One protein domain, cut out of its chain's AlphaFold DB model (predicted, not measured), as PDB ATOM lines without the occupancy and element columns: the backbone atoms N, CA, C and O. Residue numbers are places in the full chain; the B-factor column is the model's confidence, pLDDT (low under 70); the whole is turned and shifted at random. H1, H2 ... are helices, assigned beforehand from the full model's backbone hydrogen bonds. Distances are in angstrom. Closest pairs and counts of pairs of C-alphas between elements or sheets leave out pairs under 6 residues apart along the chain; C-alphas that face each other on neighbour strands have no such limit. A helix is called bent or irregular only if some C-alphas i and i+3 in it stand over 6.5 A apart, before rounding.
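AT A GLANCE: This is residues 21 to 160 and 172 to 191 of the 385 residues of an uncharacterized protein of Linnemannia elongata AG-77 (UniProt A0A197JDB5). The longest helix, H9, crosses H7 in a cluster of H3, H7, H8 and H9 at one end of a bundle of four helices, H1, H2, H5 and H6, which runs up and down, each against the one before it in the chain. Short H4 lies between the two groups. The printed part has 160 residues, with nine named helices, H1 to H9 in order, and no named strand; the class is all helix. It is only just compact, close to loose, with a radius of gyration of the C-alphas of 17.8 A, and spans 57 by 40 by 24 A.

IN THESE COORDINATES: H9, residues 172 to 189, is 25.8 A long and ends at C-alpha 189 (-75.001, 59.274, 173.263). H7 is residues 129 to 141, H3 68 to 76 and H8 148 to 158. H1, residues 21 to 31, begins at C-alpha 21 (-75.165, 65.475, 181.842). H2 is residues 38 to 49, H5 83 to 97, 23.7 A long, H6 110 to 124, 21.6 A long, and H4 78 to 81. H3 and H5 are irregular: C-alphas 69 and 72 are 7.0 A apart, C-alphas 93 and 96 7.1 A.

HOW THE PARTS SIT: H9 touches H7 about perpendicular, at 82 degrees; the closest C-alphas, of Ala 139 and Val 179, are 6.0 A apart. H3 touches H7, closest at the C-alphas of Phe 75 and Ala 136, 6.3 A. H7 and H8, a hairpin, only just touch, with 3 pairs of C-alphas within 8 A, closest Ile 135 and Ser 150, 7.2 A. H2 touches H6 at a shallow tilt of 5 degrees, the same way, closest at the C-alphas of Pro 39 and Ser 116, 6.7 A. H1 touches H5 at the C-alphas of Leu 29 and Tyr 88, 5.7 A, their closest. H2 and H5 are apart. H4 only just touches H2, with 3 pairs within 8 A, closest at the C-alphas of Ile 49 and Phe 80, 6.9 A. Every O i to N i+4 pair is within hydrogen-bond range in H1, H2, H7, H8 and H9, but 3 of 5 in H3, 7 of 11 in H5 and 9 of 11 in H6; H4 is too short for one.

THE WHOLE: The C-alphas farthest apart, of Gly 102 and Thr 173, are 58.2 A apart. Residues 161 to 171 are not printed, and C-alphas 160 and 172 across the cut are 19.7 A apart. The links H2 to H3 and H5 to H6 are long. The pLDDT is under 70 at 51 residues, among them 95 to 108 and 143 to 160.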
ATOM      1  N   LEU A  21     -75.574  64.098 182.073       94.94
ATOM      2  CA  LEU A  21     -75.165  65.475 181.842       94.94
ATOM      3  C   LEU A  21     -75.174  65.811 180.350       94.94
ATOM      4  O   LEU A  21     -75.647  66.883 179.988       94.94
ATOM      5  N   TYR A  22     -74.690  64.907 179.494       94.06
ATOM      6  CA  TYR A  22     -74.724  65.101 178.047       94.06
ATOM      7  C   TYR A  22     -76.153  65.326 177.551       94.06
ATOM      8  O   TYR A  22     -76.431  66.361 176.954       94.06
ATOM      9  N   THR A  23     -77.077  64.415 177.877       93.06
ATOM     10  CA  THR A  23     -78.485  64.535 177.478       93.06
ATOM     11  C   THR A  23     -79.129  65.804 178.033       93.06
ATOM     12  O   THR A  23     -79.850  66.492 177.315       93.06
ATOM     13  N   PHE A  24     -78.851  66.158 179.292       94.25
ATOM     14  CA  PHE A  24     -79.350  67.401 179.884       94.25
ATOM     15  C   PHE A  24     -78.866  68.637 179.114       94.25
ATOM     16  O   PHE A  24     -79.672  69.500 178.764       94.25
ATOM     17  N   LEU A  25     -77.564  68.714 178.819       95.06
ATOM     18  CA  LEU A  25     -76.986  69.830 178.074       95.06
ATOM     19  C   LEU A  25     -77.494  69.871 176.632       95.06
ATOM     20  O   LEU A  25     -77.813  70.950 176.149       95.06
ATOM     21  N   GLN A  26     -77.617  68.726 175.965       92.19
ATOM     22  CA  GLN A  26     -78.144  68.627 174.605       92.19
ATOM     23  C   GLN A  26     -79.576  69.172 174.527       92.19
ATOM     24  O   GLN A  26     -79.844  70.105 173.766       92.19
ATOM     25  N   LEU A  27     -80.471  68.662 175.383       89.94
ATOM     26  CA  LEU A  27     -81.858  69.125 175.462       89.94
ATOM     27  C   LEU A  27     -81.938  70.606 175.838       89.94
ATOM     28  O   LEU A  27     -82.755  71.341 175.287       89.94
ATOM     29  N   GLY A  28     -81.078  71.066 176.749       89.62
ATOM     30  CA  GLY A  28     -81.026  72.471 177.119       89.62
ATOM     31  C   GLY A  28     -80.565  73.364 175.965       89.62
ATOM     32  O   GLY A  28     -81.224  74.335 175.608       89.62
ATOM     33  N   LEU A  29     -79.465  73.045 175.295       88.81
ATOM     34  CA  LEU A  29     -78.984  73.876 174.192       88.81
ATOM     35  C   LEU A  29     -80.010  73.944 173.050       88.81
ATOM     36  O   LEU A  29     -80.239  75.031 172.505       88.81
ATOM     37  N   GLN A  30     -80.700  72.831 172.782       84.06
ATOM     38  CA  GLN A  30     -81.730  72.729 171.752       84.06
ATOM     39  C   GLN A  30     -83.032  73.461 172.114       84.06
ATOM     40  O   GLN A  30     -83.540  74.229 171.299       84.06
ATOM     41  N   PHE A  31     -83.567  73.264 173.322       81.44
ATOM     42  CA  PHE A  31     -84.940  73.669 173.660       81.44
ATOM     43  C   PHE A  31     -85.056  74.731 174.754       81.44
ATOM     44  O   PHE A  31     -86.150  75.249 174.968       81.44
ATOM     45  N   TRP A  32     -83.974  75.070 175.464       76.00
ATOM     46  CA  TRP A  32     -84.082  75.922 176.652       76.00
ATOM     47  C   TRP A  32     -84.610  77.323 176.308       76.00
ATOM     48  O   TRP A  32     -84.160  77.929 175.323       76.00
ATOM     49  N   PRO A  33     -85.552  77.863 177.096       66.94
ATOM     50  CA  PRO A  33     -86.096  79.197 176.869       66.94
ATOM     51  C   PRO A  33     -84.990  80.264 176.874       66.94
ATOM     52  O   PRO A  33     -83.944  80.103 177.495       66.94
ATOM     53  N   LEU A  34     -85.200  81.384 176.176       65.69
ATOM     54  CA  LEU A  34     -84.240  82.501 176.118       65.69
ATOM     55  C   LEU A  34     -84.203  83.334 177.418       65.69
ATOM     56  O   LEU A  34     -83.947  84.534 177.371       65.69
ATOM     57  N   ASP A  35     -84.508  82.729 178.562       67.94
ATOM     58  CA  ASP A  35     -84.590  83.404 179.854       67.94
ATOM     59  C   ASP A  35     -83.212  83.659 180.496       67.94
ATOM     60  O   ASP A  35     -82.164  83.224 180.005       67.94
ATOM     61  N   ASP A  36     -83.206  84.372 181.624       71.50
ATOM     62  CA  ASP A  36     -81.986  84.695 182.373       71.50
ATOM     63  C   ASP A  36     -81.273  83.458 182.965       71.50
ATOM     64  O   ASP A  36     -80.169  83.595 183.496       71.50
ATOM     65  N   THR A  37     -81.844  82.251 182.856       80.94
ATOM     66  CA  THR A  37     -81.217  81.006 183.332       80.94
ATOM     67  C   THR A  37     -80.351  80.330 182.268       80.94
ATOM     68  O   THR A  37     -79.438  79.576 182.610       80.94
ATOM     69  N   PHE A  38     -80.551  80.644 180.982       83.38
ATOM     70  CA  PHE A  38     -79.749  80.087 179.889       83.38
ATOM     71  C   PHE A  38     -78.229  80.324 180.036       83.38
ATOM     72  O   PHE A  38     -77.454  79.394 179.797       83.38
ATOM     73  N   PRO A  39     -77.743  81.504 180.477       84.81
ATOM     74  CA  PRO A  39     -76.324  81.694 180.777       84.81
ATOM     75  C   PRO A  39     -75.765  80.691 181.794       84.81
ATOM     76  O   PRO A  39     -74.624  80.266 181.639       84.81
ATOM     77  N   SER A  40     -76.557  80.261 182.782       88.75
ATOM     78  CA  SER A  40     -76.142  79.263 183.777       88.75
ATOM     79  C   SER A  40     -75.968  77.873 183.164       88.75
ATOM     80  O   SER A  40     -75.057  77.137 183.550       88.75
ATOM     81  N   LEU A  41     -76.795  77.517 182.175       91.50
ATOM     82  CA  LEU A  41     -76.622  76.291 181.390       91.50
ATOM     83  C   LEU A  41     -75.296  76.329 180.614       91.50
ATOM     84  O   LEU A  41     -74.525  75.370 180.660       91.50
ATOM     85  N   ILE A  42     -75.001  77.458 179.959       92.00
ATOM     86  CA  ILE A  42     -73.724  77.665 179.260       92.00
ATOM     87  C   ILE A  42     -72.554  77.593 180.240       92.00
ATOM     88  O   ILE A  42     -71.593  76.880 179.978       92.00
ATOM     89  N   ASP A  43     -72.631  78.272 181.383       91.88
ATOM     90  CA  ASP A  43     -71.559  78.252 182.380       91.88
ATOM     91  C   ASP A  43     -71.341  76.825 182.936       91.88
ATOM     92  O   ASP A  43     -70.195  76.418 183.145       91.88
ATOM     93  N   THR A  44     -72.402  76.018 183.077       94.06
ATOM     94  CA  THR A  44     -72.314  74.592 183.456       94.06
ATOM     95  C   THR A  44     -71.584  73.775 182.390       94.06
ATOM     96  O   THR A  44     -70.650  73.035 182.706       94.06
ATOM     97  N   TRP A  45     -71.965  73.941 181.121       95.31
ATOM     98  CA  TRP A  45     -71.300  73.285 179.997       95.31
ATOM     99  C   TRP A  45     -69.816  73.662 179.919       95.31
ATOM    100  O   TRP A  45     -68.960  72.779 179.881       95.31
ATOM    101  N   LEU A  46     -69.496  74.959 179.971       93.56
ATOM    102  CA  LEU A  46     -68.120  75.452 179.892       93.56
ATOM    103  C   LEU A  46     -67.267  74.978 181.071       93.56
ATOM    104  O   LEU A  46     -66.101  74.633 180.876       93.56
ATOM    105  N   THR A  47     -67.846  74.903 182.271       92.25
ATOM    106  CA  THR A  47     -67.168  74.355 183.453       92.25
ATOM    107  C   THR A  47     -66.799  72.885 183.242       92.25
ATOM    108  O   THR A  47     -65.689  72.478 183.583       92.25
ATOM    109  N   TRP A  48     -67.690  72.098 182.629       94.00
ATOM    110  CA  TRP A  48     -67.435  70.690 182.327       94.00
ATOM    111  C   TRP A  48     -66.316  70.496 181.301       94.00
ATOM    112  O   TRP A  48     -65.435  69.665 181.507       94.00
ATOM    113  N   ILE A  49     -66.320  71.271 180.212       92.81
ATOM    114  CA  ILE A  49     -65.350  71.112 179.117       92.81
ATOM    115  C   ILE A  49     -64.005  71.809 179.366       92.81
ATOM    116  O   ILE A  49     -63.116  71.730 178.530       92.81
ATOM    117  N   THR A  50     -63.816  72.506 180.492       90.69
ATOM    118  CA  THR A  50     -62.542  73.182 180.808       90.69
ATOM    119  C   THR A  50     -61.985  72.837 182.190       90.69
ATOM    120  O   THR A  50     -61.588  73.727 182.950       90.69
ATOM    121  N   PRO A  51     -61.868  71.549 182.553       87.38
ATOM    122  CA  PRO A  51     -61.457  71.158 183.901       87.38
ATOM    123  C   PRO A  51     -60.041  71.646 184.265       87.38
ATOM    124  O   PRO A  51     -59.747  71.895 185.438       87.38
ATOM    125  N   TRP A  52     -59.175  71.879 183.272       85.06
ATOM    126  CA  TRP A  52     -57.836  72.442 183.471       85.06
ATOM    127  C   TRP A  52     -57.833  73.863 184.040       85.06
ATOM    128  O   TRP A  52     -56.855  74.244 184.680       85.06
ATOM    129  N   ARG A  53     -58.919  74.631 183.879       82.31
ATOM    130  CA  ARG A  53     -59.044  75.983 184.451       82.31
ATOM    131  C   ARG A  53     -59.211  75.971 185.976       82.31
ATOM    132  O   ARG A  53     -58.911  76.976 186.620       82.31
ATOM    133  N   TYR A  54     -59.657  74.847 186.543       76.56
ATOM    134  CA  TYR A  54     -60.012  74.707 187.962       76.56
ATOM    135  C   TYR A  54     -59.052  73.808 188.756       76.56
ATOM    136  O   TYR A  54     -59.120  73.759 189.983       76.56
ATOM    137  N   GLY A  55     -58.150  73.091 188.078       65.88
ATOM    138  CA  GLY A  55     -57.108  72.294 188.729       65.88
ATOM    139  C   GLY A  55     -56.016  73.150 189.381       65.88
ATOM    140  O   GLY A  55     -55.944  74.363 189.172       65.88
ATOM    141  N   ARG A  56     -55.107  72.519 190.146       58.53
ATOM    142  CA  ARG A  56     -53.849  73.182 190.541       58.53
ATOM    143  C   ARG A  56     -53.148  73.627 189.255       58.53
ATOM    144  O   ARG A  56     -52.779  72.774 188.449       58.53
ATOM    145  N   ARG A  57     -53.045  74.944 189.050       56.91
ATOM    146  CA  ARG A  57     -52.347  75.528 187.903       56.91
ATOM    147  C   ARG A  57     -50.910  75.030 187.937       56.91
ATOM    148  O   ARG A  57     -50.197  75.300 188.903       56.91
ATOM    149  N   ASP A  58     -50.501  74.310 186.903       53.56
ATOM    150  CA  ASP A  58     -49.083  74.059 186.696       53.56
ATOM    151  C   ASP A  58     -48.470  75.409 186.323       53.56
ATOM    152  O   ASP A  58     -48.856  76.014 185.324       53.56
ATOM    153  N   ALA A  59     -47.554  75.915 187.149       51.59
ATOM    154  CA  ALA A  59     -46.960  77.247 186.985       51.59
ATOM    155  C   ALA A  59     -46.230  77.446 185.637       51.59
ATOM    156  O   ALA A  59     -45.898  78.573 185.286       51.59
ATOM    157  N   ALA A  60     -45.992  76.360 184.894       50.62
ATOM    158  CA  ALA A  60     -45.286  76.333 183.618       50.62
ATOM    159  C   ALA A  60     -46.191  76.509 182.383       50.62
ATOM    160  O   ALA A  60     -45.679  76.769 181.297       50.62
ATOM    161  N   VAL A  61     -47.515  76.370 182.513       54.78
ATOM    162  CA  VAL A  61     -48.435  76.423 181.368       54.78
ATOM    163  C   VAL A  61     -49.218  77.730 181.431       54.78
ATOM    164  O   VAL A  61     -49.978  77.966 182.372       54.78
ATOM    165  N   ALA A  62     -49.010  78.604 180.439       53.31
ATOM    166  CA  ALA A  62     -49.804  79.818 180.271       53.31
ATOM    167  C   ALA A  62     -51.298  79.457 180.332       53.31
ATOM    168  O   ALA A  62     -51.717  78.461 179.747       53.31
ATOM    169  N   GLY A  63     -52.085  80.241 181.075       56.16
ATOM    170  CA  GLY A  63     -53.383  79.837 181.643       56.16
ATOM    171  C   GLY A  63     -54.499  79.391 180.683       56.16
ATOM    172  O   GLY A  63     -55.578  79.053 181.162       56.16
ATOM    173  N   ASP A  64     -54.253  79.357 179.374       66.94
ATOM    174  CA  ASP A  64     -55.195  78.926 178.337       66.94
ATOM    175  C   ASP A  64     -54.681  77.754 177.469       66.94
ATOM    176  O   ASP A  64     -55.365  77.371 176.522       66.94
ATOM    177  N   THR A  65     -53.525  77.148 177.769       78.69
ATOM    178  CA  THR A  65     -53.029  75.957 177.046       78.69
ATOM    179  C   THR A  65     -53.433  74.662 177.761       78.69
ATOM    180  O   THR A  65     -53.317  74.537 178.982       78.69
ATOM    181  N   VAL A  66     -53.911  73.676 176.999       82.31
ATOM    182  CA  VAL A  66     -54.314  72.358 177.501       82.31
ATOM    183  C   VAL A  66     -53.070  71.490 177.678       82.31
ATOM    184  O   VAL A  66     -52.462  71.047 176.707       82.31
ATOM    185  N   SER A  67     -52.681  71.246 178.930       81.00
ATOM    186  CA  SER A  67     -51.594  70.314 179.262       81.00
ATOM    187  C   SER A  67     -51.931  68.880 178.825       81.00
ATOM    188  O   SER A  67     -53.089  68.464 178.870       81.00
ATOM    189  N   GLU A  68     -50.902  68.109 178.482       77.69
ATOM    190  CA  GLU A  68     -50.952  66.705 178.047       77.69
ATOM    191  C   GLU A  68     -51.820  65.816 178.947       77.69
ATOM    192  O   GLU A  68     -52.618  65.015 178.462       77.69
ATOM    193  N   LYS A  69     -51.775  66.035 180.269       82.44
ATOM    194  CA  LYS A  69     -52.585  65.289 181.249       82.44
ATOM    195  C   LYS A  69     -54.098  65.381 181.012       82.44
ATOM    196  O   LYS A  69     -54.842  64.524 181.484       82.44
ATOM    197  N   TRP A  70     -54.558  66.428 180.327       85.62
ATOM    198  CA  TRP A  70     -55.969  66.674 180.033       85.62
ATOM    199  C   TRP A  70     -56.393  66.194 178.648       85.62
ATOM    200  O   TRP A  70     -57.593  66.109 178.398       85.62
ATOM    201  N   GLN A  71     -55.460  65.829 177.767       84.56
ATOM    202  CA  GLN A  71     -55.804  65.349 176.430       84.56
ATOM    203  C   GLN A  71     -56.719  64.112 176.466       84.56
ATOM    204  O   GLN A  71     -57.755  64.160 175.803       84.56
ATOM    205  N   PRO A  72     -56.471  63.063 177.290       83.56
ATOM    206  CA  PRO A  72     -57.385  61.920 177.385       83.56
ATOM    207  C   PRO A  72     -58.811  62.327 177.768       83.56
ATOM    208  O   PRO A  72     -59.772  61.774 177.246       83.56
ATOM    209  N   PHE A  73     -58.955  63.342 178.630       87.25
ATOM    210  CA  PHE A  73     -60.263  63.888 178.981       87.25
ATOM    211  C   PHE A  73     -60.931  64.579 177.786       87.25
ATOM    212  O   PHE A  73     -62.129  64.409 177.588       87.25
ATOM    213  N   VAL A  74     -60.191  65.352 176.984       89.12
ATOM    214  CA  VAL A  74     -60.745  65.993 175.778       89.12
ATOM    215  C   VAL A  74     -61.272  64.934 174.808       89.12
ATOM    216  O   VAL A  74     -62.417  65.040 174.374       89.12
ATOM    217  N   PHE A  75     -60.497  63.874 174.548       85.06
ATOM    218  CA  PHE A  75     -60.934  62.761 173.698       85.06
ATOM    219  C   PHE A  75     -62.166  62.054 174.267       85.06
ATOM    220  O   PHE A  75     -63.164  61.903 173.569       85.06
ATOM    221  N   ASP A  76     -62.152  61.704 175.554       84.62
ATOM    222  CA  ASP A  76     -63.274  61.024 176.210       84.62
ATOM    223  C   ASP A  76     -64.571  61.848 176.253       84.62
ATOM    224  O   ASP A  76     -65.627  61.310 176.593       84.62
ATOM    225  N   ASN A  77     -64.505  63.149 175.972       90.88
ATOM    226  CA  ASN A  77     -65.652  64.049 175.981       90.88
ATOM    227  C   ASN A  77     -65.808  64.784 174.649       90.88
ATOM    228  O   ASN A  77     -66.417  65.849 174.639       90.88
ATOM    229  N   LEU A  78     -65.304  64.243 173.533       90.31
ATOM    230  CA  LEU A  78     -65.305  64.930 172.237       90.31
ATOM    231  C   LEU A  78     -66.680  65.511 171.862       90.31
ATOM    232  O   LEU A  78     -66.769  66.674 171.480       90.31
ATOM    233  N   LEU A  79     -67.758  64.747 172.059       91.25
ATOM    234  CA  LEU A  79     -69.125  65.181 171.741       91.25
ATOM    235  C   LEU A  79     -69.595  66.385 172.567       91.25
ATOM    236  O   LEU A  79     -70.389  67.195 172.091       91.25
ATOM    237  N   PHE A  80     -69.058  66.572 173.776       93.69
ATOM    238  CA  PHE A  80     -69.320  67.785 174.549       93.69
ATOM    239  C   PHE A  80     -68.687  69.028 173.914       93.69
ATOM    240  O   PHE A  80     -69.157  70.131 174.177       93.69
ATOM    241  N   TYR A  81     -67.637  68.877 173.105       93.50
ATOM    242  CA  TYR A  81     -67.006  69.984 172.385       93.50
ATOM    243  C   TYR A  81     -67.645  70.219 171.018       93.50
ATOM    244  O   TYR A  81     -67.772  71.361 170.594       93.50
ATOM    245  N   THR A  82     -68.028  69.164 170.302       91.06
ATOM    246  CA  THR A  82     -68.418  69.291 168.890       91.06
ATOM    247  C   THR A  82     -69.929  69.245 168.700       91.06
ATOM    248  O   THR A  82     -70.501  70.229 168.232       91.06
ATOM    249  N   ALA A  83     -70.603  68.188 169.152       90.12
ATOM    250  CA  ALA A  83     -72.053  68.042 168.997       90.12
ATOM    251  C   ALA A  83     -72.845  69.088 169.805       90.12
ATOM    252  O   ALA A  83     -73.744  69.742 169.278       90.12
ATOM    253  N   LEU A  84     -72.470  69.350 171.064       92.69
ATOM    254  CA  LEU A  84     -73.120  70.415 171.847       92.69
ATOM    255  C   LEU A  84     -72.893  71.807 171.238       92.69
ATOM    256  O   LEU A  84     -73.789  72.651 171.255       92.69
ATOM    257  N   LEU A  85     -71.714  72.045 170.656       91.25
ATOM    258  CA  LEU A  85     -71.444  73.284 169.937       91.25
ATOM    259  C   LEU A  85     -72.310  73.396 168.681       91.25
ATOM    260  O   LEU A  85     -72.838  74.475 168.424       91.25
ATOM    261  N   GLU A  86     -72.533  72.305 167.953       88.31
ATOM    262  CA  GLU A  86     -73.477  72.272 166.837       88.31
ATOM    263  C   GLU A  86     -74.906  72.612 167.282       88.31
ATOM    264  O   GLU A  86     -75.534  73.484 166.681       88.31
ATOM    265  N   HIS A  87     -75.399  72.035 168.380       88.00
ATOM    266  CA  HIS A  87     -76.705  72.400 168.943       88.00
ATOM    267  C   HIS A  87     -76.781  73.869 169.388       88.00
ATOM    268  O   HIS A  87     -77.858  74.469 169.393       88.00
ATOM    269  N   TYR A  88     -75.643  74.478 169.725       87.75
ATOM    270  CA  TYR A  88     -75.548  75.897 170.054       87.75
ATOM    271  C   TYR A  88     -75.508  76.816 168.810       87.75
ATOM    272  O   TYR A  88     -75.931  77.974 168.888       87.75
ATOM    273  N   MET A  89     -75.064  76.326 167.646       83.56
ATOM    274  CA  MET A  89     -74.910  77.117 166.410       83.56
ATOM    275  C   MET A  89     -76.192  77.825 165.926       83.56
ATOM    276  O   MET A  89     -76.099  78.993 165.532       83.56
ATOM    277  N   PRO A  90     -77.400  77.222 165.968       80.19
ATOM    278  CA  PRO A  90     -78.633  77.923 165.604       80.19
ATOM    279  C   PRO A  90     -78.855  79.211 166.408       80.19
ATOM    280  O   PRO A  90     -79.285  80.226 165.855       80.19
ATOM    281  N   ARG A  91     -78.491  79.216 167.697       75.06
ATOM    282  CA  ARG A  91     -78.588  80.411 168.549       75.06
ATOM    283  C   ARG A  91     -77.589  81.479 168.131       75.06
ATOM    284  O   ARG A  91     -77.950  82.647 168.059       75.06
ATOM    285  N   LEU A  92     -76.371  81.079 167.779       71.12
ATOM    286  CA  LEU A  92     -75.364  81.981 167.226       71.12
ATOM    287  C   LEU A  92     -75.834  82.634 165.909       71.12
ATOM    288  O   LEU A  92     -75.631  83.827 165.699       71.12
ATOM    289  N   SER A  93     -76.520  81.869 165.059       70.94
ATOM    290  CA  SER A  93     -77.135  82.342 163.811       70.94
ATOM    291  C   SER A  93     -78.237  83.387 164.037       70.94
ATOM    292  O   SER A  93     -78.374  84.317 163.240       70.94
ATOM    293  N   ASN A  94     -79.031  83.222 165.097       71.19
ATOM    294  CA  ASN A  94     -80.249  84.006 165.325       71.19
ATOM    295  C   ASN A  94     -80.039  85.193 166.281       71.19
ATOM    296  O   ASN A  94     -80.779  86.172 166.193       71.19
ATOM    297  N   ALA A  95     -78.991  85.171 167.116       64.94
ATOM    298  CA  ALA A  95     -78.620  86.268 168.016       64.94
ATOM    299  C   ALA A  95     -78.564  87.665 167.350       64.94
ATOM    300  O   ALA A  95     -79.068  88.622 167.929       64.94
ATOM    301  N   PRO A  96     -78.047  87.855 166.116       57.31
ATOM    302  CA  PRO A  96     -78.021  89.182 165.496       57.31
ATOM    303  C   PRO A  96     -79.418  89.751 165.166       57.31
ATOM    304  O   PRO A  96     -79.553  90.971 164.986       57.31
ATOM    305  N   GLN A  97     -80.441  88.887 165.084       56.16
ATOM    306  CA  GLN A  97     -81.816  89.204 164.677       56.16
ATOM    307  C   GLN A  97     -82.726  89.588 165.859       56.16
ATOM    308  O   GLN A  97     -83.756  90.233 165.645       56.16
ATOM    309  N   THR A  98     -82.331  89.290 167.105       51.75
ATOM    310  CA  THR A  98     -83.137  89.524 168.327       51.75
ATOM    311  C   THR A  98     -83.411  91.003 168.626       51.75
ATOM    312  O   THR A  98     -84.304  91.339 169.395       51.75
ATOM    313  N   SER A  99     -82.726  91.920 167.940       46.06
ATOM    314  CA  SER A  99     -82.947  93.368 168.051       46.06
ATOM    315  C   SER A  99     -84.198  93.891 167.328       46.06
ATOM    316  O   SER A  99     -84.480  95.086 167.438       46.06
ATOM    317  N   ARG A 100     -84.903  93.080 166.524       43.72
ATOM    318  CA  ARG A 100     -85.851  93.621 165.528       43.72
ATOM    319  C   ARG A 100     -87.323  93.300 165.706       43.72
ATOM    320  O   ARG A 100     -88.126  93.950 165.045       43.72
ATOM    321  N   VAL A 101     -87.710  92.378 166.575       40.94
ATOM    322  CA  VAL A 101     -89.116  91.974 166.637       40.94
ATOM    323  C   VAL A 101     -89.687  92.347 167.995       40.94
ATOM    324  O   VAL A 101     -89.614  91.576 168.943       40.94
ATOM    325  N   GLY A 102     -90.317  93.522 168.075       40.66
ATOM    326  CA  GLY A 102     -91.134  93.955 169.221       40.66
ATOM    327  C   GLY A 102     -92.380  93.091 169.482       40.66
ATOM    328  O   GLY A 102     -93.305  93.549 170.138       40.66
ATOM    329  N   VAL A 103     -92.421  91.869 168.945       35.66
ATOM    330  CA  VAL A 103     -93.515  90.895 169.076       35.66
ATOM    331  C   VAL A 103     -93.124  89.746 170.015       35.66
ATOM    332  O   VAL A 103     -93.990  89.010 170.471       35.66
ATOM    333  N   VAL A 104     -91.842  89.609 170.374       39.38
ATOM    334  CA  VAL A 104     -91.404  88.640 171.385       39.38
ATOM    335  C   VAL A 104     -90.532  89.379 172.393       39.38
ATOM    336  O   VAL A 104     -89.552  90.002 171.980       39.38
ATOM    337  N   PRO A 105     -90.835  89.335 173.702       42.06
ATOM    338  CA  PRO A 105     -89.862  89.735 174.699       42.06
ATOM    339  C   PRO A 105     -88.715  88.728 174.596       42.06
ATOM    340  O   PRO A 105     -88.793  87.642 175.158       42.06
ATOM    341  N   ALA A 106     -87.685  89.045 173.809       44.94
ATOM    342  CA  ALA A 106     -86.418  88.340 173.886       44.94
ATOM    343  C   ALA A 106     -85.912  88.582 175.319       44.94
ATOM    344  O   ALA A 106     -85.578  89.722 175.651       44.94
ATOM    345  N   PRO A 107     -85.928  87.580 176.212       50.47
ATOM    346  CA  PRO A 107     -85.649  87.817 177.625       50.47
ATOM    347  C   PRO A 107     -84.169  88.174 177.864       50.47
ATOM    348  O   PRO A 107     -83.825  88.776 178.882       50.47
ATOM    349  N   LEU A 108     -83.291  87.891 176.893       57.88
ATOM    350  CA  LEU A 108     -81.906  88.345 176.856       57.88
ATOM    351  C   LEU A 108     -81.714  89.524 175.889       57.88
ATOM    352  O   LEU A 108     -82.007  89.443 174.702       57.88
ATOM    353  N   SER A 109     -81.100  90.610 176.374       70.69
ATOM    354  CA  SER A 109     -80.574  91.664 175.493       70.69
ATOM    355  C   SER A 109     -79.511  91.091 174.545       70.69
ATOM    356  O   SER A 109     -78.683  90.299 175.005       70.69
ATOM    357  N   LEU A 110     -79.414  91.589 173.309       75.94
ATOM    358  CA  LEU A 110     -78.362  91.244 172.334       75.94
ATOM    359  C   LEU A 110     -76.955  91.167 172.962       75.94
ATOM    360  O   LEU A 110     -76.212  90.214 172.759       75.94
ATOM    361  N   ASN A 111     -76.595  92.142 173.801       76.75
ATOM    362  CA  ASN A 111     -75.292  92.177 174.474       76.75
ATOM    363  C   ASN A 111     -75.057  91.010 175.451       76.75
ATOM    364  O   ASN A 111     -73.913  90.645 175.714       76.75
ATOM    365  N   LYS A 112     -76.107  90.451 176.061       79.75
ATOM    366  CA  LYS A 112     -75.999  89.239 176.890       79.75
ATOM    367  C   LYS A 112     -75.760  88.018 175.991       79.75
ATOM    368  O   LYS A 112     -74.852  87.249 176.283       79.75
ATOM    369  N   GLU A 113     -76.482  87.897 174.876       79.81
ATOM    370  CA  GLU A 113     -76.316  86.788 173.922       79.81
ATOM    371  C   GLU A 113     -74.917  86.776 173.296       79.81
ATOM    372  O   GLU A 113     -74.225  85.760 173.346       79.81
ATOM    373  N   LEU A 114     -74.450  87.927 172.801       84.31
ATOM    374  CA  LEU A 114     -73.107  88.073 172.237       84.31
ATOM    375  C   LEU A 114     -72.016  87.757 173.265       84.31
ATOM    376  O   LEU A 114     -71.029  87.107 172.934       84.31
ATOM    377  N   ARG A 115     -72.202  88.144 174.534       86.19
ATOM    378  CA  ARG A 115     -71.265  87.776 175.608       86.19
ATOM    379  C   ARG A 115     -71.231  86.271 175.852       86.19
ATOM    380  O   ARG A 115     -70.141  85.734 176.042       86.19
ATOM    381  N   SER A 116     -72.375  85.591 175.833       86.12
ATOM    382  CA  SER A 116     -72.426  84.128 175.940       86.12
ATOM    383  C   SER A 116     -71.694  83.462 174.774       86.12
ATOM    384  O   SER A 116     -70.870  82.582 175.003       86.12
ATOM    385  N   ILE A 117     -71.887  83.953 173.547       88.50
ATOM    386  CA  ILE A 117     -71.165  83.466 172.364       88.50
ATOM    387  C   ILE A 117     -69.657  83.659 172.535       88.50
ATOM    388  O   ILE A 117     -68.881  82.725 172.356       88.50
ATOM    389  N   GLN A 118     -69.230  84.863 172.914       89.44
ATOM    390  CA  GLN A 118     -67.819  85.172 173.130       89.44
ATOM    391  C   GLN A 118     -67.203  84.286 174.216       89.44
ATOM    392  O   GLN A 118     -66.070  83.841 174.055       89.44
ATOM    393  N   LYS A 119     -67.922  84.011 175.313       90.56
ATOM    394  CA  LYS A 119     -67.471  83.079 176.361       90.56
ATOM    395  C   LYS A 119     -67.218  81.684 175.791       90.56
ATOM    396  O   LYS A 119     -66.148  81.132 176.035       90.56
ATOM    397  N   VAL A 120     -68.167  81.149 175.020       92.38
ATOM    398  CA  VAL A 120     -68.043  79.831 174.380       92.38
ATOM    399  C   VAL A 120     -66.837  79.824 173.438       92.38
ATOM    400  O   VAL A 120     -65.935  79.013 173.607       92.38
ATOM    401  N   MET A 121     -66.746  80.787 172.517       91.81
ATOM    402  CA  MET A 121     -65.663  80.853 171.525       91.81
ATOM    403  C   MET A 121     -64.277  81.036 172.154       91.81
ATOM    404  O   MET A 121     -63.299  80.481 171.660       91.81
ATOM    405  N   LYS A 122     -64.170  81.741 173.287       90.00
ATOM    406  CA  LYS A 122     -62.905  81.864 174.034       90.00
ATOM    407  C   LYS A 122     -62.364  80.525 174.524       90.00
ATOM    408  O   LYS A 122     -61.150  80.382 174.606       90.00
ATOM    409  N   VAL A 123     -63.227  79.558 174.840       90.38
ATOM    410  CA  VAL A 123     -62.772  78.212 175.211       90.38
ATOM    411  C   VAL A 123     -62.121  77.526 174.016       90.38
ATOM    412  O   VAL A 123     -61.020  77.014 174.158       90.38
ATOM    413  N   TYR A 124     -62.738  77.593 172.836       89.62
ATOM    414  CA  TYR A 124     -62.197  76.992 171.608       89.62
ATOM    415  C   TYR A 124     -60.965  77.716 171.053       89.62
ATOM    416  O   TYR A 124     -60.205  77.130 170.289       89.62
ATOM    417  N   LYS A 125     -60.740  78.966 171.468       86.44
ATOM    418  CA  LYS A 125     -59.507  79.721 171.208       86.44
ATOM    419  C   LYS A 125     -58.319  79.266 172.081       86.44
ATOM    420  O   LYS A 125     -57.198  79.711 171.852       86.44
ATOM    421  N   ALA A 126     -58.536  78.406 173.083       81.12
ATOM    422  CA  ALA A 126     -57.465  77.851 173.914       81.12
ATOM    423  C   ALA A 126     -56.347  77.228 173.055       81.12
ATOM    424  O   ALA A 126     -56.629  76.520 172.090       81.12
ATOM    425  N   GLY A 127     -55.090  77.493 173.429       77.44
ATOM    426  CA  GLY A 127     -53.956  77.528 172.497       77.44
ATOM    427  C   GLY A 127     -53.767  76.290 171.620       77.44
ATOM    428  O   GLY A 127     -53.541  76.441 170.431       77.44
ATOM    429  N   ASN A 128     -53.878  75.090 172.193       86.38
ATOM    430  CA  ASN A 128     -53.749  73.814 171.478       86.38
ATOM    431  C   ASN A 128     -55.045  72.981 171.468       86.38
ATOM    432  O   ASN A 128     -55.036  71.834 171.022       86.38
ATOM    433  N   LEU A 129     -56.162  73.506 171.999       89.75
ATOM    434  CA  LEU A 129     -57.414  72.743 172.089       89.75
ATOM    435  C   LEU A 129     -57.940  72.407 170.696       89.75
ATOM    436  O   LEU A 129     -58.383  71.292 170.443       89.75
ATOM    437  N   LYS A 130     -57.874  73.371 169.785       87.88
ATOM    438  CA  LYS A 130     -58.325  73.215 168.408       87.88
ATOM    439  C   LYS A 130     -57.565  72.114 167.674       87.88
ATOM    440  O   LYS A 130     -58.177  71.328 166.960       87.88
ATOM    441  N   GLU A 131     -56.255  72.035 167.862       85.56
ATOM    442  CA  GLU A 131     -55.393  71.006 167.283       85.56
ATOM    443  C   GLU A 131     -55.756  69.631 167.848       85.56
ATOM    444  O   GLU A 131     -55.946  68.690 167.081       85.56
ATOM    445  N   ILE A 132     -55.961  69.531 169.167       87.12
ATOM    446  CA  ILE A 132     -56.425  68.294 169.813       87.12
ATOM    447  C   ILE A 132     -57.783  67.859 169.240       87.12
ATOM    448  O   ILE A 132     -57.959  66.690 168.896       87.12
ATOM    449  N   LEU A 133     -58.733  68.789 169.083       89.75
ATOM    450  CA  LEU A 133     -60.051  68.500 168.511       89.75
ATOM    451  C   LEU A 133     -59.950  68.063 167.043       89.75
ATOM    452  O   LEU A 133     -60.584  67.082 166.672       89.75
ATOM    453  N   LYS A 134     -59.114  68.714 166.225       86.25
ATOM    454  CA  LYS A 134     -58.861  68.301 164.830       86.25
ATOM    455  C   LYS A 134     -58.348  66.861 164.753       86.25
ATOM    456  O   LYS A 134     -58.830  66.090 163.927       86.25
ATOM    457  N   ILE A 135     -57.411  66.489 165.627       82.62
ATOM    458  CA  ILE A 135     -56.875  65.122 165.704       82.62
ATOM    459  C   ILE A 135     -57.972  64.136 166.131       82.62
ATOM    460  O   ILE A 135     -58.121  63.078 165.519       82.62
ATOM    461  N   ALA A 136     -58.774  64.488 167.137       83.69
ATOM    462  CA  ALA A 136     -59.886  63.659 167.600       83.69
ATOM    463  C   ALA A 136     -60.931  63.421 166.496       83.69
ATOM    464  O   ALA A 136     -61.385  62.296 166.297       83.69
ATOM    465  N   GLU A 137     -61.279  64.464 165.740       85.94
ATOM    466  CA  GLU A 137     -62.204  64.368 164.610       85.94
ATOM    467  C   GLU A 137     -61.634  63.536 163.466       85.94
ATOM    468  O   GLU A 137     -62.352  62.722 162.885       85.94
ATOM    469  N   GLN A 138     -60.342  63.692 163.155       81.88
ATOM    470  CA  GLN A 138     -59.682  62.886 162.130       81.88
ATOM    471  C   GLN A 138     -59.758  61.392 162.470       81.88
ATOM    472  O   GLN A 138     -60.000  60.582 161.579       81.88
ATOM    473  N   ALA A 139     -59.616  61.038 163.750       77.44
ATOM    474  CA  ALA A 139     -59.697  59.657 164.218       77.44
ATOM    475  C   ALA A 139     -61.090  59.028 164.014       77.44
ATOM    476  O   ALA A 139     -61.190  57.817 163.819       77.44
ATOM    477  N   ILE A 140     -62.158  59.832 164.051       79.69
ATOM    478  CA  ILE A 140     -63.538  59.364 163.834       79.69
ATOM    479  C   ILE A 140     -63.888  59.335 162.348       79.69
ATOM    480  O   ILE A 140     -64.447  58.350 161.876       79.69
ATOM    481  N   VAL A 141     -63.589  60.409 161.615       79.38
ATOM    482  CA  VAL A 141     -64.028  60.562 160.218       79.38
ATOM    483  C   VAL A 141     -63.152  59.768 159.252       79.38
ATOM    484  O   VAL A 141     -63.658  59.220 158.277       79.38
ATOM    485  N   TRP A 142     -61.849  59.678 159.524       73.62
ATOM    486  CA  TRP A 142     -60.874  59.043 158.638       73.62
ATOM    487  C   TRP A 142     -59.999  58.026 159.387       73.62
ATOM    488  O   TRP A 142     -58.777  58.199 159.442       73.62
ATOM    489  N   PRO A 143     -60.582  56.947 159.945       67.88
ATOM    490  CA  PRO A 143     -59.831  55.971 160.735       67.88
ATOM    491  C   PRO A 143     -58.717  55.283 159.928       67.88
ATOM    492  O   PRO A 143     -57.672  54.964 160.486       67.88
ATOM    493  N   GLU A 144     -58.898  55.110 158.613       62.25
ATOM    494  CA  GLU A 144     -57.907  54.477 157.726       62.25
ATOM    495  C   GLU A 144     -56.746  55.409 157.333       62.25
ATOM    496  O   GLU A 144     -55.638  54.941 157.082       62.25
ATOM    497  N   ASN A 145     -56.964  56.731 157.336       56.16
ATOM    498  CA  ASN A 145     -55.952  57.736 156.979       56.16
ATOM    499  C   ASN A 145     -55.256  58.341 158.203       56.16
ATOM    500  O   ASN A 145     -54.563  59.358 158.083       56.16
ATOM    501  N   PHE A 146     -55.443  57.752 159.387       60.28
ATOM    502  CA  PHE A 146     -54.710  58.133 160.587       60.28
ATOM    503  C   PHE A 146     -53.251  57.668 160.433       60.28
ATOM    504  O   PHE A 146     -52.837  56.627 160.931       60.28
ATOM    505  N   SER A 147     -52.502  58.403 159.611       54.53
ATOM    506  CA  SER A 147     -51.148  58.073 159.159       54.53
ATOM    507  C   SER A 147     -50.109  58.346 160.240       54.53
ATOM    508  O   SER A 147     -50.356  59.145 161.143       54.53
ATOM    509  N   THR A 148     -48.902  57.787 160.085       53.06
ATOM    510  CA  THR A 148     -47.689  58.080 160.882       53.06
ATOM    511  C   THR A 148     -47.452  59.585 161.107       53.06
ATOM    512  O   THR A 148     -46.899  59.974 162.129       53.06
ATOM    513  N   SER A 149     -47.931  60.460 160.211       51.03
ATOM    514  CA  SER A 149     -47.872  61.919 160.383       51.03
ATOM    515  C   SER A 149     -48.852  62.465 161.433       51.03
ATOM    516  O   SER A 149     -48.510  63.411 162.139       51.03
ATOM    517  N   SER A 150     -50.057  61.898 161.559       55.03
ATOM    518  CA  SER A 150     -51.003  62.234 162.636       55.03
ATOM    519  C   SER A 150     -50.497  61.713 163.987       55.03
ATOM    520  O   SER A 150     -50.696  62.375 165.005       55.03
ATOM    521  N   TYR A 151     -49.763  60.589 163.987       57.19
ATOM    522  CA  TYR A 151     -49.021  60.102 165.159       57.19
ATOM    523  C   TYR A 151     -47.920  61.082 165.580       57.19
ATOM    524  O   TYR A 151     -47.874  61.452 166.746       57.19
ATOM    525  N   ALA A 152     -47.101  61.571 164.644       55.22
ATOM    526  CA  ALA A 152     -46.041  62.538 164.940       55.22
ATOM    527  C   ALA A 152     -46.584  63.891 165.441       55.22
ATOM    528  O   ALA A 152     -45.971  64.527 166.293       55.22
ATOM    529  N   MET A 153     -47.747  64.336 164.949       58.03
ATOM    530  CA  MET A 153     -48.407  65.548 165.456       58.03
ATOM    531  C   MET A 153     -48.963  65.343 166.873       58.03
ATOM    532  O   MET A 153     -48.858  66.244 167.703       58.03
ATOM    533  N   PHE A 154     -49.526  64.167 167.165       58.59
ATOM    534  CA  PHE A 154     -49.953  63.800 168.514       58.59
ATOM    535  C   PHE A 154     -48.762  63.711 169.479       58.59
ATOM    536  O   PHE A 154     -48.823  64.261 170.571       58.59
ATOM    537  N   GLU A 155     -47.662  63.092 169.052       57.50
ATOM    538  CA  GLU A 155     -46.406  62.992 169.802       57.50
ATOM    539  C   GLU A 155     -45.792  64.378 170.053       57.50
ATOM    540  O   GLU A 155     -45.424  64.692 171.176       57.50
ATOM    541  N   ALA A 156     -45.814  65.281 169.067       58.81
ATOM    542  CA  ALA A 156     -45.374  66.669 169.236       58.81
ATOM    543  C   ALA A 156     -46.258  67.490 170.196       58.81
ATOM    544  O   ALA A 156     -45.781  68.445 170.808       58.81
ATOM    545  N   LEU A 157     -47.543  67.143 170.333       56.84
ATOM    546  CA  LEU A 157     -48.440  67.725 171.338       56.84
ATOM    547  C   LEU A 157     -48.305  67.059 172.714       56.84
ATOM    548  O   LEU A 157     -48.802  67.624 173.689       56.84
ATOM    549  N   ALA A 158     -47.717  65.863 172.773       50.31
ATOM    550  CA  ALA A 158     -47.563  65.025 173.959       50.31
ATOM    551  C   ALA A 158     -46.136  65.015 174.529       50.31
ATOM    552  O   ALA A 158     -45.932  64.456 175.602       50.31
ATOM    553  N   GLU A 159     -45.156  65.590 173.830       45.12
ATOM    554  CA  GLU A 159     -43.776  65.646 174.289       45.12
ATOM    555  C   GLU A 159     -43.184  67.051 174.171       45.12
ATOM    556  O   GLU A 159     -42.667  67.480 173.138       45.12
ATOM    557  N   GLY A 160     -43.091  67.722 175.315       44.12
ATOM    558  CA  GLY A 160     -41.948  68.584 175.604       44.12
ATOM    559  C   GLY A 160     -40.645  67.776 175.730       44.12
ATOM    560  O   GLY A 160     -40.095  67.698 176.821       44.12
ATOM    561  N   SER A 172     -49.703  53.257 168.914       53.28
ATOM    562  CA  SER A 172     -50.613  52.607 167.951       53.28
ATOM    563  C   SER A 172     -51.760  51.875 168.654       53.28
ATOM    564  O   SER A 172     -52.928  52.022 168.291       53.28
ATOM    565  N   THR A 173     -51.447  51.170 169.744       60.91
ATOM    566  CA  THR A 173     -52.455  50.452 170.540       60.91
ATOM    567  C   THR A 173     -53.377  51.415 171.292       60.91
ATOM    568  O   THR A 173     -54.591  51.205 171.330       60.91
ATOM    569  N   PHE A 174     -52.833  52.501 171.856       61.62
ATOM    570  CA  PHE A 174     -53.625  53.540 172.515       61.62
ATOM    571  C   PHE A 174     -54.611  54.196 171.541       61.62
ATOM    572  O   PHE A 174     -55.799  54.287 171.849       61.62
ATOM    573  N   LEU A 175     -54.165  54.567 170.342       62.19
ATOM    574  CA  LEU A 175     -55.008  55.242 169.357       62.19
ATOM    575  C   LEU A 175     -56.067  54.313 168.748       62.19
ATOM    576  O   LEU A 175     -57.229  54.706 168.653       62.19
ATOM    577  N   ALA A 176     -55.735  53.051 168.458       65.38
ATOM    578  CA  ALA A 176     -56.732  52.051 168.068       65.38
ATOM    579  C   ALA A 176     -57.782  51.828 169.175       65.38
ATOM    580  O   ALA A 176     -58.980  51.693 168.905       65.38
ATOM    581  N   SER A 177     -57.363  51.831 170.445       67.75
ATOM    582  CA  SER A 177     -58.298  51.766 171.571       67.75
ATOM    583  C   SER A 177     -59.169  53.026 171.668       67.75
ATOM    584  O   SER A 177     -60.370  52.915 171.913       67.75
ATOM    585  N   MET A 178     -58.602  54.203 171.385       70.94
ATOM    586  CA  MET A 178     -59.281  55.498 171.412       70.94
ATOM    587  C   MET A 178     -60.364  55.592 170.338       70.94
ATOM    588  O   MET A 178     -61.492  55.955 170.658       70.94
ATOM    589  N   VAL A 179     -60.079  55.188 169.095       73.06
ATOM    590  CA  VAL A 179     -61.075  55.149 168.007       73.06
ATOM    591  C   VAL A 179     -62.274  54.281 168.401       73.06
ATOM    592  O   VAL A 179     -63.423  54.687 168.228       73.06
ATOM    593  N   ASN A 180     -62.021  53.117 169.006       75.06
ATOM    594  CA  ASN A 180     -63.070  52.221 169.497       75.06
ATOM    595  C   ASN A 180     -63.843  52.789 170.699       75.06
ATOM    596  O   ASN A 180     -65.015  52.462 170.901       75.06
ATOM    597  N   VAL A 181     -63.201  53.595 171.547       77.38
ATOM    598  CA  VAL A 181     -63.875  54.309 172.641       77.38
ATOM    599  C   VAL A 181     -64.776  55.401 172.072       77.38
ATOM    600  O   VAL A 181     -65.948  55.445 172.434       77.38
ATOM    601  N   LEU A 182     -64.274  56.213 171.143       76.88
ATOM    602  CA  LEU A 182     -65.022  57.292 170.498       76.88
ATOM    603  C   LEU A 182     -66.247  56.768 169.736       76.88
ATOM    604  O   LEU A 182     -67.346  57.278 169.932       76.88
ATOM    605  N   HIS A 183     -66.103  55.692 168.957       79.19
ATOM    606  CA  HIS A 183     -67.235  55.063 168.266       79.19
ATOM    607  C   HIS A 183     -68.298  54.539 169.237       79.19
ATOM    608  O   HIS A 183     -69.492  54.734 169.018       79.19
ATOM    609  N   ARG A 184     -67.882  53.909 170.344       80.81
ATOM    610  CA  ARG A 184     -68.824  53.454 171.378       80.81
ATOM    611  C   ARG A 184     -69.534  54.618 172.063       80.81
ATOM    612  O   ARG A 184     -70.720  54.508 172.343       80.81
ATOM    613  N   GLN A 185     -68.834  55.721 172.315       81.75
ATOM    614  CA  GLN A 185     -69.438  56.928 172.884       81.75
ATOM    615  C   GLN A 185     -70.465  57.547 171.936       81.75
ATOM    616  O   GLN A 185     -71.552  57.902 172.379       81.75
ATOM    617  N   LEU A 186     -70.150  57.611 170.639       83.12
ATOM    618  CA  LEU A 186     -71.069  58.083 169.606       83.12
ATOM    619  C   LEU A 186     -72.369  57.280 169.609       83.12
ATOM    620  O   LEU A 186     -73.453  57.843 169.720       83.12
ATOM    621  N   GLN A 187     -72.248  55.952 169.599       83.00
ATOM    622  CA  GLN A 187     -73.398  55.054 169.667       83.00
ATOM    623  C   GLN A 187     -74.171  55.184 170.984       83.00
ATOM    624  O   GLN A 187     -75.394  55.068 170.983       83.00
ATOM    625  N   GLN A 188     -73.480  55.411 172.104       83.44
ATOM    626  CA  GLN A 188     -74.104  55.539 173.420       83.44
ATOM    627  C   GLN A 188     -74.907  56.838 173.564       83.44
ATOM    628  O   GLN A 188     -75.964  56.817 174.193       83.44
ATOM    629  N   PHE A 189     -74.391  57.959 173.057       84.56
ATOM    630  CA  PHE A 189     -75.001  59.274 173.263       84.56
ATOM    631  C   PHE A 189     -75.980  59.662 172.157       84.56
ATOM    632  O   PHE A 189     -77.060  60.148 172.472       84.56
ATOM    633  N   GLU A 190     -75.642  59.413 170.893       83.44
ATOM    634  CA  GLU A 190     -76.446  59.854 169.743       83.44
ATOM    635  C   GLU A 190     -77.183  58.699 169.041       83.44
ATOM    636  O   GLU A 190     -78.071  58.911 168.215       83.44
ATOM    637  N   GLY A 191     -76.851  57.450 169.379       82.69
ATOM    638  CA  GLY A 191     -77.460  56.260 168.788       82.69
ATOM    639  C   GLY A 191     -76.758  55.764 167.519       82.69
ATOM    640  O   GLY A 191     -75.765  56.312 167.047       82.69
TER     641      GLY A 191